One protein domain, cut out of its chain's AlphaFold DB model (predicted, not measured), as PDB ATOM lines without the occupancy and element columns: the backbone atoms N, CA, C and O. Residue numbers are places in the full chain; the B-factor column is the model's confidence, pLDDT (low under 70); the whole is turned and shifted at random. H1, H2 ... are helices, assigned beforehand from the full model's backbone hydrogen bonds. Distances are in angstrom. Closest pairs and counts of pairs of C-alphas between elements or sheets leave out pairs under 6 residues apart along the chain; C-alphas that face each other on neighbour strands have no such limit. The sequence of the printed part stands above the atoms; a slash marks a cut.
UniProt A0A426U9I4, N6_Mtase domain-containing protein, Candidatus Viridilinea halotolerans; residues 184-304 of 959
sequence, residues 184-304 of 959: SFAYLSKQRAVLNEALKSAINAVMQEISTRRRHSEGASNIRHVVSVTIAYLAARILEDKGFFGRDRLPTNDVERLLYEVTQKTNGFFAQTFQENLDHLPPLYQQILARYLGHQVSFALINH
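This is residues 184 to 304 of the 959 residues of the protein "N6_Mtase domain-containing protein" of Candidatus Viridilinea halotolerans (UniProt A0A426U9I4). A long helical hairpin, H1 and H2, has arms that meet near their link and spread toward the other ends; H5 packs on both arms, making a loose-angled bundle of three helices. The short hairpin H3 and H4 packs steeply across H2, on the side away from H1. The printed part has 121 residues with five named helices, H1 to H5 in order, and no named strand: all helix. It is compact, with a radius of gyration of the C-alphas of 14.8 A and spans of 47 by 36 by 23 A.

H1, residues 184 to 212, begins at C-alpha 184 (15.589, 29.258, 12.481) and is 40.5 A long. H2, residues 218 to 241, is 34.1 A long. H3 is residues 255 to 265, 15.7 A; H4 is 271 to 278, 10.1 A. H5, residues 283 to 293, 15.0 A, ends at C-alpha 293 (32.218, 21.949, 26.244).

H2 is the hub, touching four helices. With residues 219 to 226 alone it touches H1, opposite ways at a shallow 24 degrees; the closest C-alphas, of Ile 210 and Gly 219, are 6.6 A apart. H5 touches H1 at a shallow 17 degrees, C-alphas of Ala 202 and Tyr 292 5.2 A apart. H4 touches H2 at a steep 50 degrees, C-alphas of His 225 and Asn 277 5.0 A apart. H1 is apart from H3 and H4. Every O i to N i+4 pair is within hydrogen-bond range in H1, H2, H3 and H5, and 3 of 4 in H4.

The farthest C-alphas, of Ser 184 and Ser 217, are 48.4 A apart. The printed part has no cut; the link H2 to H3 is long. Mean pLDDT of the printed part is 71.2, with residues 184 to 196 and 295 to 304 among those under 70.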
ATOM      1  N   SER A 184      14.279  28.612  12.241       38.00
ATOM      2  CA  SER A 184      15.589  29.258  12.481       38.00
ATOM      3  C   SER A 184      15.692  30.104  13.766       38.00
ATOM      4  O   SER A 184      16.732  30.112  14.432       38.00
ATOM      5  N   PHE A 185      14.610  30.754  14.208       32.84
ATOM      6  CA  PHE A 185      14.569  31.398  15.533       32.84
ATOM      7  C   PHE A 185      14.631  30.370  16.664       32.84
ATOM      8  O   PHE A 185      15.287  30.588  17.693       32.84
ATOM      9  N   ALA A 186      13.967  29.229  16.447       31.33
ATOM     10  CA  ALA A 186      14.072  28.085  17.327       31.33
ATOM     11  C   ALA A 186      15.507  27.556  17.314       31.33
ATOM     12  O   ALA A 186      15.996  27.247  18.385       31.33
ATOM     13  N   TYR A 187      16.230  27.550  16.185       36.56
ATOM     14  CA  TYR A 187      17.642  27.150  16.127       36.56
ATOM     15  C   TYR A 187      18.581  28.076  16.916       36.56
ATOM     16  O   TYR A 187      19.373  27.570  17.702       36.56
ATOM     17  N   LEU A 188      18.493  29.406  16.795       39.72
ATOM     18  CA  LEU A 188      19.341  30.336  17.571       39.72
ATOM     19  C   LEU A 188      19.032  30.293  19.074       39.72
ATOM     20  O   LEU A 188      19.942  30.252  19.909       39.72
ATOM     21  N   SER A 189      17.746  30.239  19.428       41.19
ATOM     22  CA  SER A 189      17.306  30.064  20.817       41.19
ATOM     23  C   SER A 189      17.700  28.687  21.355       41.19
ATOM     24  O   SER A 189      18.147  28.579  22.495       41.19
ATOM     25  N   LYS A 190      17.625  27.644  20.519       44.41
ATOM     26  CA  LYS A 190      18.083  26.281  20.809       44.41
ATOM     27  C   LYS A 190      19.594  26.228  20.938       44.41
ATOM     28  O   LYS A 190      20.043  25.556  21.839       44.41
ATOM     29  N   GLN A 191      20.378  26.965  20.156       51.00
ATOM     30  CA  GLN A 191      21.837  27.033  20.296       51.00
ATOM     31  C   GLN A 191      22.242  27.712  21.606       51.00
ATOM     32  O   GLN A 191      23.090  27.203  22.332       51.00
ATOM     33  N   ARG A 192      21.581  28.812  21.989       54.59
ATOM     34  CA  ARG A 192      21.809  29.443  23.300       54.59
ATOM     35  C   ARG A 192      21.347  28.551  24.456       54.59
ATOM     36  O   ARG A 192      22.019  28.485  25.482       54.59
ATOM     37  N   ALA A 193      20.226  27.849  24.292       60.56
ATOM     38  CA  ALA A 193      19.752  26.861  25.254       60.56
ATOM     39  C   ALA A 193      20.705  25.660  25.349       60.56
ATOM     40  O   ALA A 193      21.002  25.234  26.456       60.56
ATOM     41  N   VAL A 194      21.238  25.176  24.225       62.56
ATOM     42  CA  VAL A 194      22.240  24.104  24.132       62.56
ATOM     43  C   VAL A 194      23.539  24.537  24.796       62.56
ATOM     44  O   VAL A 194      24.099  23.753  25.544       62.56
ATOM     45  N   LEU A 195      23.983  25.782  24.616       68.75
ATOM     46  CA  LEU A 195      25.166  26.321  25.289       68.75
ATOM     47  C   LEU A 195      24.963  26.424  26.805       68.75
ATOM     48  O   LEU A 195      25.818  25.996  27.578       68.75
ATOM     49  N   ASN A 196      23.813  26.945  27.243       69.12
ATOM     50  CA  ASN A 196      23.468  26.993  28.663       69.12
ATOM     51  C   ASN A 196      23.354  25.583  29.260       69.12
ATOM     52  O   ASN A 196      23.792  25.357  30.385       69.12
ATOM     53  N   GLU A 197      22.777  24.637  28.522       78.19
ATOM     54  CA  GLU A 197      22.616  23.252  28.958       78.19
ATOM     55  C   GLU A 197      23.943  22.492  28.966       78.19
ATOM     56  O   GLU A 197      24.201  21.726  29.891       78.19
ATOM     57  N   ALA A 198      24.822  22.755  28.002       77.69
ATOM     58  CA  ALA A 198      26.185  22.244  27.956       77.69
ATOM     59  C   ALA A 198      26.998  22.734  29.156       77.69
ATOM     60  O   ALA A 198      27.604  21.926  29.858       77.69
ATOM     61  N   LEU A 199      26.939  24.037  29.456       80.12
ATOM     62  CA  LEU A 199      27.582  24.627  30.630       80.12
ATOM     63  C   LEU A 199      27.050  24.013  31.931       80.12
ATOM     64  O   LEU A 199      27.830  23.580  32.782       80.12
ATOM     65  N   LYS A 200      25.721  23.908  32.066       83.69
ATOM     66  CA  LYS A 200      25.061  23.246  33.202       83.69
ATOM     67  C   LYS A 200      25.493  21.797  33.354       83.69
ATOM     68  O   LYS A 200      25.815  21.375  34.463       83.69
ATOM     69  N   SER A 201      25.503  21.047  32.258       85.56
ATOM     70  CA  SER A 201      25.851  19.628  32.239       85.56
ATOM     71  C   SER A 201      27.315  19.412  32.604       85.56
ATOM     72  O   SER A 201      27.596  18.570  33.454       85.56
ATOM     73  N   ALA A 202      28.227  20.215  32.047       84.12
ATOM     74  CA  ALA A 202      29.652  20.167  32.359       84.12
ATOM     75  C   ALA A 202      29.899  20.380  33.856       84.12
ATOM     76  O   ALA A 202      30.503  19.537  34.518       84.12
ATOM     77  N   ILE A 203      29.368  21.474  34.410       81.50
ATOM     78  CA  ILE A 203      29.552  21.821  35.822       81.50
ATOM     79  C   ILE A 203      28.920  20.761  36.720       81.50
ATOM     80  O   ILE A 203      29.572  20.271  37.637       81.50
ATOM     81  N   ASN A 204      27.672  20.363  36.464       83.88
ATOM     82  CA  ASN A 204      27.005  19.366  37.296       83.88
ATOM     83  C   ASN A 204      27.730  18.017  37.270       83.88
ATOM     84  O   ASN A 204      27.871  17.409  38.326       83.88
ATOM     85  N   ALA A 205      28.222  17.574  36.110       84.62
ATOM     86  CA  ALA A 205      28.963  16.323  35.990       84.62
ATOM     87  C   ALA A 205      30.294  16.371  36.757       84.62
ATOM     88  O   ALA A 205      30.586  15.458  37.529       84.62
ATOM     89  N   VAL A 206      31.071  17.454  36.615       82.69
ATOM     90  CA  VAL A 206      32.330  17.606  37.360       82.69
ATOM     91  C   VAL A 206      32.067  17.694  38.867       82.69
ATOM     92  O   VAL A 206      32.726  17.013  39.650       82.69
ATOM     93  N   MET A 207      31.069  18.472  39.296       77.75
ATOM     94  CA  MET A 207      30.754  18.630  40.721       77.75
ATOM     95  C   MET A 207      30.178  17.352  41.344       77.75
ATOM     96  O   MET A 207      30.482  17.049  42.500       77.75
ATOM     97  N   GLN A 208      29.397  16.567  40.594       80.75
ATOM     98  CA  GLN A 208      28.963  15.235  41.020       80.75
ATOM     99  C   GLN A 208      30.163  14.311  41.235       80.75
ATOM    100  O   GLN A 208      30.260  13.709  42.303       80.75
ATOM    101  N   GLU A 209      31.109  14.272  40.296       80.62
ATOM    102  CA  GLU A 209      32.313  13.436  40.402       80.62
ATOM    103  C   GLU A 209      33.226  13.854  41.571       80.62
ATOM    104  O   GLU A 209      33.833  13.019  42.239       80.62
ATOM    105  N   ILE A 210      33.305  15.150  41.879       74.25
ATOM    106  CA  ILE A 210      34.006  15.637  43.080       74.25
ATOM    107  C   ILE A 210      33.270  15.191  44.349       74.25
ATOM    108  O   ILE A 210      33.894  14.797  45.336       74.25
ATOM    109  N   SER A 211      31.934  15.230  44.339       69.25
ATOM    110  CA  SER A 211      31.118  14.888  45.507       69.25
ATOM    111  C   SER A 211      31.135  13.396  45.863       69.25
ATOM    112  O   SER A 211      30.978  13.061  47.040       69.25
ATOM    113  N   THR A 212      31.360  12.511  44.886       70.75
ATOM    114  CA  THR A 212      31.412  11.051  45.066       70.75
ATOM    115  C   THR A 212      32.757  10.556  45.613       70.75
ATOM    116  O   THR A 212      32.787   9.537  46.299       70.75
ATOM    117  N   ARG A 213      33.866  11.281  45.400       66.62
ATOM    118  CA  ARG A 213      35.243  10.845  45.742       66.62
ATOM    119  C   ARG A 213      35.784  11.289  47.119       66.62
ATOM    120  O   ARG A 213      36.993  11.297  47.325       66.62
ATOM    121  N   ARG A 214      34.927  11.674  48.074       56.06
ATOM    122  CA  ARG A 214      35.292  12.355  49.344       56.06
ATOM    123  C   ARG A 214      36.576  11.859  50.057       56.06
ATOM    124  O   ARG A 214      36.559  10.851  50.759       56.06
ATOM    125  N   ARG A 215      37.604  12.720  50.078       53.34
ATOM    126  CA  ARG A 215      38.384  13.070  51.283       53.34
ATOM    127  C   ARG A 215      38.185  14.567  51.544       53.34
ATOM    128  O   ARG A 215      38.333  15.382  50.640       53.34
ATOM    129  N   HIS A 216      37.766  14.930  52.757       51.09
ATOM    130  CA  HIS A 216      37.178  16.243  53.067       51.09
ATOM    131  C   HIS A 216      38.112  17.465  52.911       51.09
ATOM    132  O   HIS A 216      37.605  18.581  52.863       51.09
ATOM    133  N   SER A 217      39.432  17.284  52.779       50.47
ATOM    134  CA  SER A 217      40.409  18.378  52.633       50.47
ATOM    135  C   SER A 217      40.824  18.690  51.183       50.47
ATOM    136  O   SER A 217      41.094  19.845  50.876       50.47
ATOM    137  N   GLU A 218      40.831  17.711  50.269       53.47
ATOM    138  CA  GLU A 218      41.245  17.906  48.859       53.47
ATOM    139  C   GLU A 218      40.133  18.519  47.987       53.47
ATOM    140  O   GLU A 218      40.399  19.191  46.991       53.47
ATOM    141  N   GLY A 219      38.867  18.345  48.379       57.31
ATOM    142  CA  GLY A 219      37.714  18.788  47.591       57.31
ATOM    143  C   GLY A 219      37.642  20.304  47.368       57.31
ATOM    144  O   GLY A 219      37.270  20.736  46.282       57.31
ATOM    145  N   ALA A 220      38.022  21.127  48.351       57.00
ATOM    146  CA  ALA A 220      37.921  22.586  48.240       57.00
ATOM    147  C   ALA A 220      38.964  23.194  47.281       57.00
ATOM    148  O   ALA A 220      38.629  24.100  46.515       57.00
ATOM    149  N   SER A 221      40.199  22.673  47.285       62.38
ATOM    150  CA  SER A 221      41.251  23.091  46.343       62.38
ATOM    151  C   SER A 221      40.908  22.657  44.919       62.38
ATOM    152  O   SER A 221      40.961  23.465  43.995       62.38
ATOM    153  N   ASN A 222      40.436  21.416  44.757       66.38
ATOM    154  CA  ASN A 222      40.044  20.878  43.456       66.38
ATOM    155  C   ASN A 222      38.902  21.677  42.823       66.38
ATOM    156  O   ASN A 222      38.944  21.946  41.629       66.38
ATOM    157  N   ILE A 223      37.914  22.126  43.606       69.88
ATOM    158  CA  ILE A 223      36.825  22.962  43.078       69.88
ATOM    159  C   ILE A 223      37.357  24.292  42.540       69.88
ATOM    160  O   ILE A 223      36.901  24.736  41.489       69.88
ATOM    161  N   ARG A 224      38.332  24.920  43.211       70.25
ATOM    162  CA  ARG A 224      38.934  26.162  42.712       70.25
ATOM    163  C   ARG A 224      39.582  25.929  41.349       70.25
ATOM    164  O   ARG A 224      39.200  26.616  40.411       70.25
ATOM    165  N   HIS A 225      40.452  24.925  41.229       77.38
ATOM    166  CA  HIS A 225      41.126  24.593  39.969       77.38
ATOM    167  C   HIS A 225      40.138  24.224  38.854       77.38
ATOM    168  O   HIS A 225      40.284  24.677  37.721       77.38
ATOM    169  N   VAL A 226      39.083  23.465  39.176       77.44
ATOM    170  CA  VAL A 226      37.998  23.132  38.238       77.44
ATOM    171  C   VAL A 226      37.348  24.393  37.689       77.44
ATOM    172  O   VAL A 226      37.155  24.496  36.482       77.44
ATOM    173  N   VAL A 227      37.006  25.352  38.552       74.06
ATOM    174  CA  VAL A 227      36.377  26.610  38.133       74.06
ATOM    175  C   VAL A 227      37.318  27.401  37.230       74.06
ATOM    176  O   VAL A 227      36.903  27.808  36.146       74.06
ATOM    177  N   SER A 228      38.585  27.542  37.623       76.75
ATOM    178  CA  SER A 228      39.621  28.225  36.840       76.75
ATOM    179  C   SER A 228      39.742  27.647  35.435       76.75
ATOM    180  O   SER A 228      39.628  28.369  34.445       76.75
ATOM    181  N   VAL A 229      39.933  26.327  35.349       83.94
ATOM    182  CA  VAL A 229      40.129  25.614  34.084       83.94
ATOM    183  C   VAL A 229      38.850  25.622  33.255       83.94
ATOM    184  O   VAL A 229      38.927  25.783  32.045       83.94
ATOM    185  N   THR A 230      37.668  25.537  33.874       82.38
ATOM    186  CA  THR A 230      36.385  25.629  33.156       82.38
ATOM    187  C   THR A 230      36.215  26.997  32.502       82.38
ATOM    188  O   THR A 230      35.868  27.067  31.325       82.38
ATOM    189  N   ILE A 231      36.489  28.082  33.235       79.00
ATOM    190  CA  ILE A 231      36.421  29.446  32.691       79.00
ATOM    191  C   ILE A 231      37.427  29.609  31.559       79.00
ATOM    192  O   ILE A 231      37.076  30.108  30.489       79.00
ATOM    193  N   ALA A 232      38.668  29.182  31.787       82.88
ATOM    194  CA  ALA A 232      39.721  29.327  30.801       82.88
ATOM    195  C   ALA A 232      39.443  28.511  29.538       82.88
ATOM    196  O   ALA A 232      39.590  29.021  28.431       82.88
ATOM    197  N   TYR A 233      38.971  27.276  29.694       86.25
ATOM    198  CA  TYR A 233      38.611  26.415  28.578       86.25
ATOM    199  C   TYR A 233      37.421  26.979  27.803       86.25
ATOM    200  O   TYR A 233      37.476  27.047  26.581       86.25
ATOM    201  N   LEU A 234      36.386  27.477  28.487       82.31
ATOM    202  CA  LEU A 234      35.260  28.161  27.848       82.31
ATOM    203  C   LEU A 234      35.733  29.366  27.022       82.31
ATOM    204  O   LEU A 234      35.365  29.508  25.860       82.31
ATOM    205  N   ALA A 235      36.573  30.220  27.606       81.19
ATOM    206  CA  ALA A 235      37.139  31.381  26.932       81.19
ATOM    207  C   ALA A 235      37.983  30.977  25.709       81.19
ATOM    208  O   ALA A 235      37.845  31.564  24.636       81.19
ATOM    209  N   ALA A 236      38.797  29.929  25.841       84.31
ATOM    210  CA  ALA A 236      39.602  29.372  24.763       84.31
ATOM    211  C   ALA A 236      38.754  28.781  23.625       84.31
ATOM    212  O   ALA A 236      39.046  29.023  22.456       84.31
ATOM    213  N   ARG A 237      37.670  28.068  23.956       82.12
ATOM    214  CA  ARG A 237      36.687  27.546  22.997       82.12
ATOM    215  C   ARG A 237      35.963  28.664  22.257       82.12
ATOM    216  O   ARG A 237      35.798  28.570  21.047       82.12
ATOM    217  N   ILE A 238      35.579  29.738  22.953       75.88
ATOM    218  CA  ILE A 238      35.002  30.923  22.307       75.88
ATOM    219  C   ILE A 238      36.009  31.499  21.304       75.88
ATOM    220  O   ILE A 238      35.635  31.755  20.169       75.88
ATOM    221  N   LEU A 239      37.279  31.677  21.678       74.38
ATOM    222  CA  LEU A 239      38.301  32.202  20.762       74.38
ATOM    223  C   LEU A 239      38.574  31.262  19.574       74.38
ATOM    224  O   LEU A 239      38.731  31.739  18.450       74.38
ATOM    225  N   GLU A 240      38.590  29.944  19.789       73.19
ATOM    226  CA  GLU A 240      38.768  28.959  18.714       73.19
ATOM    227  C   GLU A 240      37.631  29.024  17.689       73.19
ATOM    228  O   GLU A 240      37.894  29.165  16.496       73.19
ATOM    229  N   ASP A 241      36.377  29.056  18.148       68.38
ATOM    230  CA  ASP A 241      35.195  29.207  17.291       68.38
ATOM    231  C   ASP A 241      35.149  30.563  16.562       68.38
ATOM    232  O   ASP A 241      34.486  30.707  15.533       68.38
ATOM    233  N   LYS A 242      35.858  31.574  17.076       64.19
ATOM    234  CA  LYS A 242      36.007  32.891  16.438       64.19
ATOM    235  C   LYS A 242      37.104  32.927  15.378       64.19
ATOM    236  O   LYS A 242      37.307  33.971  14.764       64.19
ATOM    237  N   GLY A 243      37.793  31.810  15.148       63.44
ATOM    238  CA  GLY A 243      38.866  31.715  14.165       63.44
ATOM    239  C   GLY A 243      40.174  32.365  14.619       63.44
ATOM    240  O   GLY A 243      41.048  32.591  13.786       63.44
ATOM    241  N   PHE A 244      40.349  32.624  15.923       69.75
ATOM    242  CA  PHE A 244      41.559  33.239  16.497       69.75
ATOM    243  C   PHE A 244      42.852  32.479  16.138       69.75
ATOM    244  O   PHE A 244      43.956  33.030  16.099       69.75
ATOM    245  N   PHE A 245      42.728  31.186  15.843       68.62
ATOM    246  CA  PHE A 245      43.843  30.321  15.486       68.62
ATOM    247  C   PHE A 245      44.064  30.126  13.982       68.62
ATOM    248  O   PHE A 245      45.005  29.422  13.625       68.62
ATOM    249  N   GLY A 246      43.269  30.777  13.132       59.38
ATOM    250  CA  GLY A 246      43.223  30.545  11.689       59.38
ATOM    251  C   GLY A 246      41.995  29.722  11.291       59.38
ATOM    252  O   GLY A 246      41.554  28.853  12.041       59.38
ATOM    253  N   ARG A 247      41.423  30.018  10.115       50.59
ATOM    254  CA  ARG A 247      40.147  29.437   9.647       50.59
ATOM    255  C   ARG A 247      40.250  27.973   9.210       50.59
ATOM    256  O   ARG A 247      39.251  27.268   9.265       50.59
ATOM    257  N   ASP A 248      41.443  27.515   8.841       50.31
ATOM    258  CA  ASP A 248      41.677  26.149   8.343       50.31
ATOM    259  C   ASP A 248      41.975  25.139   9.462       50.31
ATOM    260  O   ASP A 248      42.211  23.953   9.220       50.31
ATOM    261  N   ARG A 249      41.990  25.599  10.714       59.69
ATOM    262  CA  ARG A 249      42.318  24.771  11.868       59.69
ATOM    263  C   ARG A 249      41.077  24.044  12.388       59.69
ATOM    264  O   ARG A 249      40.077  24.666  12.732       59.69
ATOM    265  N   LEU A 250      41.190  22.725  12.550       57.19
ATOM    266  CA  LEU A 250      40.158  21.913  13.195       57.19
ATOM    267  C   LEU A 250      40.092  22.172  14.715       57.19
ATOM    268  O   LEU A 250      41.145  22.227  15.362       57.19
ATOM    269  N   PRO A 251      38.884  22.282  15.301       64.75
ATOM    270  CA  PRO A 251      38.717  22.429  16.742       64.75
ATOM    271  C   PRO A 251      39.244  21.226  17.534       64.75
ATOM    272  O   PRO A 251      39.082  20.082  17.108       64.75
ATOM    273  N   THR A 252      39.816  21.469  18.718       75.38
ATOM    274  CA  THR A 252      40.323  20.399  19.598       75.38
ATOM    275  C   THR A 252      39.478  20.203  20.865       75.38
ATOM    276  O   THR A 252      38.965  21.151  21.466       75.38
ATOM    277  N   ASN A 253      39.359  18.944  21.299       79.50
ATOM    278  CA  ASN A 253      38.806  18.569  22.608       79.50
ATOM    279  C   ASN A 253      39.873  18.449  23.699       79.50
ATOM    280  O   ASN A 253      39.537  18.245  24.861       79.50
ATOM    281  N   ASP A 254      41.145  18.551  23.333       84.00
ATOM    282  CA  ASP A 254      42.245  18.529  24.285       84.00
ATOM    283  C   ASP A 254      42.316  19.879  25.016       84.00
ATOM    284  O   ASP A 254      42.661  20.907  24.424       84.00
ATOM    285  N   VAL A 255      41.916  19.868  26.293       87.19
ATOM    286  CA  VAL A 255      41.865  21.053  27.162       87.19
ATOM    287  C   VAL A 255      43.259  21.643  27.347       87.19
ATOM    288  O   VAL A 255      43.425  22.856  27.233       87.19
ATOM    289  N   GLU A 256      44.258  20.798  27.600       89.12
ATOM    290  CA  GLU A 256      45.637  21.213  27.845       89.12
ATOM    291  C   GLU A 256      46.237  21.859  26.604       89.12
ATOM    292  O   GLU A 256      46.704  23.001  26.658       89.12
ATOM    293  N   ARG A 257      46.130  21.178  25.460       87.06
ATOM    294  CA  ARG A 257      46.625  21.703  24.187       87.06
ATOM    295  C   ARG A 257      45.986  23.041  23.834       87.06
ATOM    296  O   ARG A 257      46.693  23.966  23.437       87.06
ATOM    297  N   LEU A 258      44.664  23.158  23.977       85.25
ATOM    298  CA  LEU A 258      43.968  24.392  23.629       85.25
ATOM    299  C   LEU A 258      44.398  25.552  24.536       85.25
ATOM    300  O   LEU A 258      44.678  26.643  24.041       85.25
ATOM    301  N   LEU A 259      44.487  25.326  25.851       87.00
ATOM    302  CA  LEU A 259      44.935  26.349  26.798       87.00
ATOM    303  C   LEU A 259      46.387  26.767  26.549       87.00
ATOM    304  O   LEU A 259      46.683  27.966  26.577       87.00
ATOM    305  N   TYR A 260      47.275  25.817  26.250       86.69
ATOM    306  CA  TYR A 260      48.657  26.106  25.874       86.69
ATOM    307  C   TYR A 260      48.718  27.013  24.640       86.69
ATOM    308  O   TYR A 260      49.348  28.070  24.662       86.69
ATOM    309  N   GLU A 261      48.010  26.645  23.573       83.31
ATOM    310  CA  GLU A 261      48.021  27.389  22.314       83.31
ATOM    311  C   GLU A 261      47.433  28.794  22.464       83.31
ATOM    312  O   GLU A 261      48.003  29.746  21.915       83.31
ATOM    313  N   VAL A 262      46.337  28.968  23.222       81.50
ATOM    314  CA  VAL A 262      45.850  30.329  23.470       81.50
ATOM    315  C   VAL A 262      46.890  31.112  24.270       81.50
ATOM    316  O   VAL A 262      47.170  32.251  23.905       81.50
ATOM    317  N   THR A 263      47.494  30.521  25.309       81.94
ATOM    318  CA  THR A 263      48.516  31.182  26.146       81.94
ATOM    319  C   THR A 263      49.660  31.740  25.300       81.94
ATOM    320  O   THR A 263      50.040  32.898  25.482       81.94
ATOM    321  N   GLN A 264      50.152  30.958  24.332       80.56
ATOM    322  CA  GLN A 264      51.215  31.381  23.414       80.56
ATOM    323  C   GLN A 264      50.786  32.560  22.530       80.56
ATOM    324  O   GLN A 264      51.525  33.529  22.384       80.56
ATOM    325  N   LYS A 265      49.571  32.518  21.967       73.19
ATOM    326  CA  LYS A 265      49.078  33.567  21.056       73.19
ATOM    327  C   LYS A 265      48.595  34.847  21.742       73.19
ATOM    328  O   LYS A 265      48.356  35.847  21.072       73.19
ATOM    329  N   THR A 266      48.405  34.832  23.056       66.50
ATOM    330  CA  THR A 266      47.789  35.944  23.804       66.50
ATOM    331  C   THR A 266      48.745  36.629  24.777       66.50
ATOM    332  O   THR A 266      48.288  37.351  25.660       66.50
ATOM    333  N   ASN A 267      50.059  36.442  24.611       66.00
ATOM    334  CA  ASN A 267      51.096  36.977  25.502       66.00
ATOM    335  C   ASN A 267      50.890  36.576  26.977       66.00
ATOM    336  O   ASN A 267      51.104  37.383  27.877       66.00
ATOM    337  N   GLY A 268      50.462  35.334  27.235       66.50
ATOM    338  CA  GLY A 268      50.341  34.813  28.599       66.50
ATOM    339  C   GLY A 268      48.978  34.996  29.278       66.50
ATOM    340  O   GLY A 268      48.882  34.751  30.474       66.50
ATOM    341  N   PHE A 269      47.915  35.353  28.547       68.31
ATOM    342  CA  PHE A 269      46.544  35.531  29.077       68.31
ATOM    343  C   PHE A 269      46.051  34.379  29.971       68.31
ATOM    344  O   PHE A 269      45.474  34.607  31.029       68.31
ATOM    345  N   PHE A 270      46.302  33.130  29.563       70.81
ATOM    346  CA  PHE A 270      45.939  31.939  30.337       70.81
ATOM    347  C   PHE A 270      47.115  31.336  31.105       70.81
ATOM    348  O   PHE A 270      46.949  30.264  31.679       70.81
ATOM    349  N   ALA A 271      48.278  31.997  31.152       75.31
ATOM    350  CA  ALA A 271      49.490  31.425  31.739       75.31
ATOM    351  C   ALA A 271      49.270  31.025  33.197       75.31
ATOM    352  O   ALA A 271      49.622  29.914  33.569       75.31
ATOM    353  N   GLN A 272      48.598  31.868  33.985       72.31
ATOM    354  CA  GLN A 272      48.287  31.549  35.377       72.31
ATOM    355  C   GLN A 272      47.379  30.312  35.495       72.31
ATOM    356  O   GLN A 272      47.658  29.394  36.260       72.31
ATOM    357  N   THR A 273      46.293  30.240  34.724       74.94
ATOM    358  CA  THR A 273      45.394  29.075  34.774       74.94
ATOM    359  C   THR A 273      46.074  27.807  34.260       74.94
ATOM    360  O   THR A 273      45.908  26.739  34.844       74.94
ATOM    361  N   PHE A 274      46.853  27.925  33.188       79.56
ATOM    362  CA  PHE A 274      47.580  26.823  32.578       79.56
ATOM    363  C   PHE A 274      48.671  26.282  33.513       79.56
ATOM    364  O   PHE A 274      48.688  25.091  33.781       79.56
ATOM    365  N   GLN A 275      49.517  27.151  34.070       79.62
ATOM    366  CA  GLN A 275      50.669  26.762  34.894       79.62
ATOM    367  C   GLN A 275      50.297  26.434  36.347       79.62
ATOM    368  O   GLN A 275      50.912  25.563  36.946       79.62
ATOM    369  N   GLU A 276      49.315  27.125  36.938       76.31
ATOM    370  CA  GLU A 276      49.019  27.005  38.378       76.31
ATOM    371  C   GLU A 276      47.766  26.179  38.693       76.31
ATOM    372  O   GLU A 276      47.526  25.863  39.855       76.31
ATOM    373  N   ASN A 277      46.908  25.868  37.711       78.50
ATOM    374  CA  ASN A 277      45.624  25.204  37.986       78.50
ATOM    375  C   ASN A 277      45.403  23.916  37.191       78.50
ATOM    376  O   ASN A 277      44.765  23.002  37.713       78.50
ATOM    377  N   LEU A 278      45.907  23.826  35.959       81.75
ATOM    378  CA  LEU A 278      45.691  22.647  35.120       81.75
ATOM    379  C   LEU A 278      46.426  21.408  35.655       81.75
ATOM    380  O   LEU A 278      45.823  20.339  35.722       81.75
ATOM    381  N   ASP A 279      47.663  21.571  36.130       78.69
ATOM    382  CA  ASP A 279      48.486  20.489  36.703       78.69
ATOM    383  C   ASP A 279      47.866  19.864  37.962       78.69
ATOM    384  O   ASP A 279      48.095  18.699  38.291       78.69
ATOM    385  N   HIS A 280      47.037  20.632  38.670       75.81
ATOM    386  CA  HIS A 280      46.310  20.181  39.854       75.81
ATOM    387  C   HIS A 280      44.936  19.586  39.527       75.81
ATOM    388  O   HIS A 280      44.222  19.157  40.434       75.81
ATOM    389  N   LEU A 281      44.551  19.545  38.248       78.25
ATOM    390  CA  LEU A 281      43.257  19.050  37.807       78.25
ATOM    391  C   LEU A 281      43.371  17.619  37.246       78.25
ATOM    392  O   LEU A 281      43.892  17.436  36.144       78.25
ATOM    393  N   PRO A 282      42.821  16.598  37.938       81.50
ATOM    394  CA  PRO A 282      42.801  15.225  37.443       81.50
ATOM    395  C   PRO A 282      42.336  15.106  35.978       81.50
ATOM    396  O   PRO A 282      41.310  15.700  35.627       81.50
ATOM    397  N   PRO A 283      42.991  14.270  35.143       84.31
ATOM    398  CA  PRO A 283      42.645  14.109  33.725       84.31
ATOM    399  C   PRO A 283      41.172  13.766  33.472       84.31
ATOM    400  O   PRO A 283      40.591  14.168  32.468       84.31
ATOM    401  N   LEU A 284      40.529  13.069  34.414       83.75
ATOM    402  CA  LEU A 284      39.101  12.768  34.346       83.75
ATOM    403  C   LEU A 284      38.233  14.035  34.279       83.75
ATOM    404  O   LEU A 284      37.264  14.072  33.528       83.75
ATOM    405  N   TYR A 285      38.562  15.080  35.040       85.25
ATOM    406  CA  TYR A 285      37.793  16.322  35.015       85.25
ATOM    407  C   TYR A 285      37.979  17.058  33.689       85.25
ATOM    408  O   TYR A 285      37.004  17.568  33.143       85.25
ATOM    409  N   GLN A 286      39.187  17.026  33.120       87.00
ATOM    410  CA  GLN A 286      39.447  17.553  31.779       87.00
ATOM    411  C   GLN A 286      38.627  16.808  30.714       87.00
ATOM    412  O   GLN A 286      38.016  17.441  29.857       87.00
ATOM    413  N   GLN A 287      38.518  15.477  30.810       85.38
ATOM    414  CA  GLN A 287      37.681  14.670  29.911       85.38
ATOM    415  C   GLN A 287      36.188  14.998  30.040       85.38
ATOM    416  O   GLN A 287      35.485  15.059  29.032       85.38
ATOM    417  N   ILE A 288      35.691  15.232  31.260       84.62
ATOM    418  CA  ILE A 288      34.300  15.657  31.477       84.62
ATOM    419  C   ILE A 288      34.067  17.034  30.839       84.62
ATOM    420  O   ILE A 288      33.082  17.210  30.124       84.62
ATOM    421  N   LEU A 289      34.980  17.992  31.035       84.94
ATOM    422  CA  LEU A 289      34.891  19.309  30.396       84.94
ATOM    423  C   LEU A 289      34.910  19.193  28.869       84.94
ATOM    424  O   LEU A 289      34.024  19.730  28.214       84.94
ATOM    425  N   ALA A 290      35.841  18.426  28.302       83.00
ATOM    426  CA  ALA A 290      35.933  18.179  26.865       83.00
ATOM    427  C   ALA A 290      34.674  17.512  26.287       83.00
ATOM    428  O   ALA A 290      34.257  17.819  25.172       83.00
ATOM    429  N   ARG A 291      34.034  16.613  27.045       81.38
ATOM    430  CA  ARG A 291      32.796  15.940  26.629       81.38
ATOM    431  C   ARG A 291      31.632  16.914  26.464       81.38
ATOM    432  O   ARG A 291      30.849  16.749  25.536       81.38
ATOM    433  N   TYR A 292      31.494  17.876  27.374       82.38
ATOM    434  CA  TYR A 292      30.331  18.767  27.412       82.38
ATOM    435  C   TYR A 292      30.583  20.148  26.797       82.38
ATOM    436  O   TYR A 292      29.631  20.768  26.348       82.38
ATOM    437  N   LEU A 293      31.828  20.629  26.765       79.81
ATOM    438  CA  LEU A 293      32.218  21.949  26.244       79.81
ATOM    439  C   LEU A 293      33.145  21.872  25.020       79.81
ATOM    440  O   LEU A 293      33.594  22.906  24.532       79.81
ATOM    441  N   GLY A 294      33.463  20.666  24.543       70.56
ATOM    442  CA  GLY A 294      34.293  20.461  23.357       70.56
ATOM    443  C   GLY A 294      33.582  20.803  22.043       70.56
ATOM    444  O   GLY A 294      32.523  21.426  22.024       70.56
ATOM    445  N   HIS A 295      34.138  20.339  20.923       65.94
ATOM    446  CA  HIS A 295      33.729  20.694  19.552       65.94
ATOM    447  C   HIS A 295      32.259  20.411  19.184       65.94
ATOM    448  O   HIS A 295      31.798  20.854  18.137       65.94
ATOM    449  N   GLN A 296      31.523  19.651  20.000       60.88
ATOM    450  CA  GLN A 296      30.095  19.382  19.787       60.88
ATOM    451  C   GLN A 296      29.208  20.585  20.135       60.88
ATOM    452  O   GLN A 296      28.038  20.616  19.757       60.88
ATOM    453  N   VAL A 297      29.755  21.570  20.851       59.03
ATOM    454  CA  VAL A 297      29.077  22.812  21.223       59.03
ATOM    455  C   VAL A 297      29.752  23.961  20.494       59.03
ATOM    456  O   VAL A 297      30.962  24.140  20.610       59.03
ATOM    457  N   SER A 298      28.967  24.756  19.763       62.69
ATOM    458  CA  SER A 298      29.490  25.955  19.114       62.69
ATOM    459  C   SER A 298      29.280  27.200  19.970       62.69
ATOM    460  O   SER A 298      28.181  27.497  20.442       62.69
ATOM    461  N   PHE A 299      30.352  27.971  20.104       64.25
ATOM    462  CA  PHE A 299      30.425  29.273  20.752       64.25
ATOM    463  C   PHE A 299      30.473  30.429  19.742       64.25
ATOM    464  O   PHE A 299      30.582  31.590  20.141       64.25
ATOM    465  N   ALA A 300      30.328  30.152  18.441       57.19
ATOM    466  CA  ALA A 300      30.373  31.153  17.372       57.19
ATOM    467  C   ALA A 300      29.365  32.305  17.566       57.19
ATOM    468  O   ALA A 300      29.625  33.435  17.150       57.19
ATOM    469  N   LEU A 301      28.248  32.057  18.260       54.16
ATOM    470  CA  LEU A 301      27.208  33.052  18.561       54.16
ATOM    471  C   LEU A 301      27.518  33.972  19.754       54.16
ATOM    472  O   LEU A 301      26.844  34.992  19.913       54.16
ATOM    473  N   ILE A 302      28.511  33.636  20.584       61.16
ATOM    474  CA  ILE A 302      28.926  34.454  21.732       61.16
ATOM    475  C   ILE A 302      29.685  35.679  21.226       61.16
ATOM    476  O   ILE A 302      30.606  35.553  20.425       61.16
ATOM    477  N   ASN A 303      29.343  36.876  21.688       63.22
ATOM    478  CA  ASN A 303      30.130  38.082  21.420       63.22
ATOM    479  C   ASN A 303      30.556  38.777  22.721       63.22
ATOM    480  O   ASN A 303      30.270  38.314  23.826       63.22
ATOM    481  N   HIS A 304      31.241  39.912  22.594       68.50
ATOM    482  CA  HIS A 304      31.708  40.690  23.740       68.50
ATOM    483  C   HIS A 304      30.566  41.202  24.643       68.50
ATOM    484  O   HIS A 304      30.832  41.546  25.789       68.50
TER     485      HIS A 304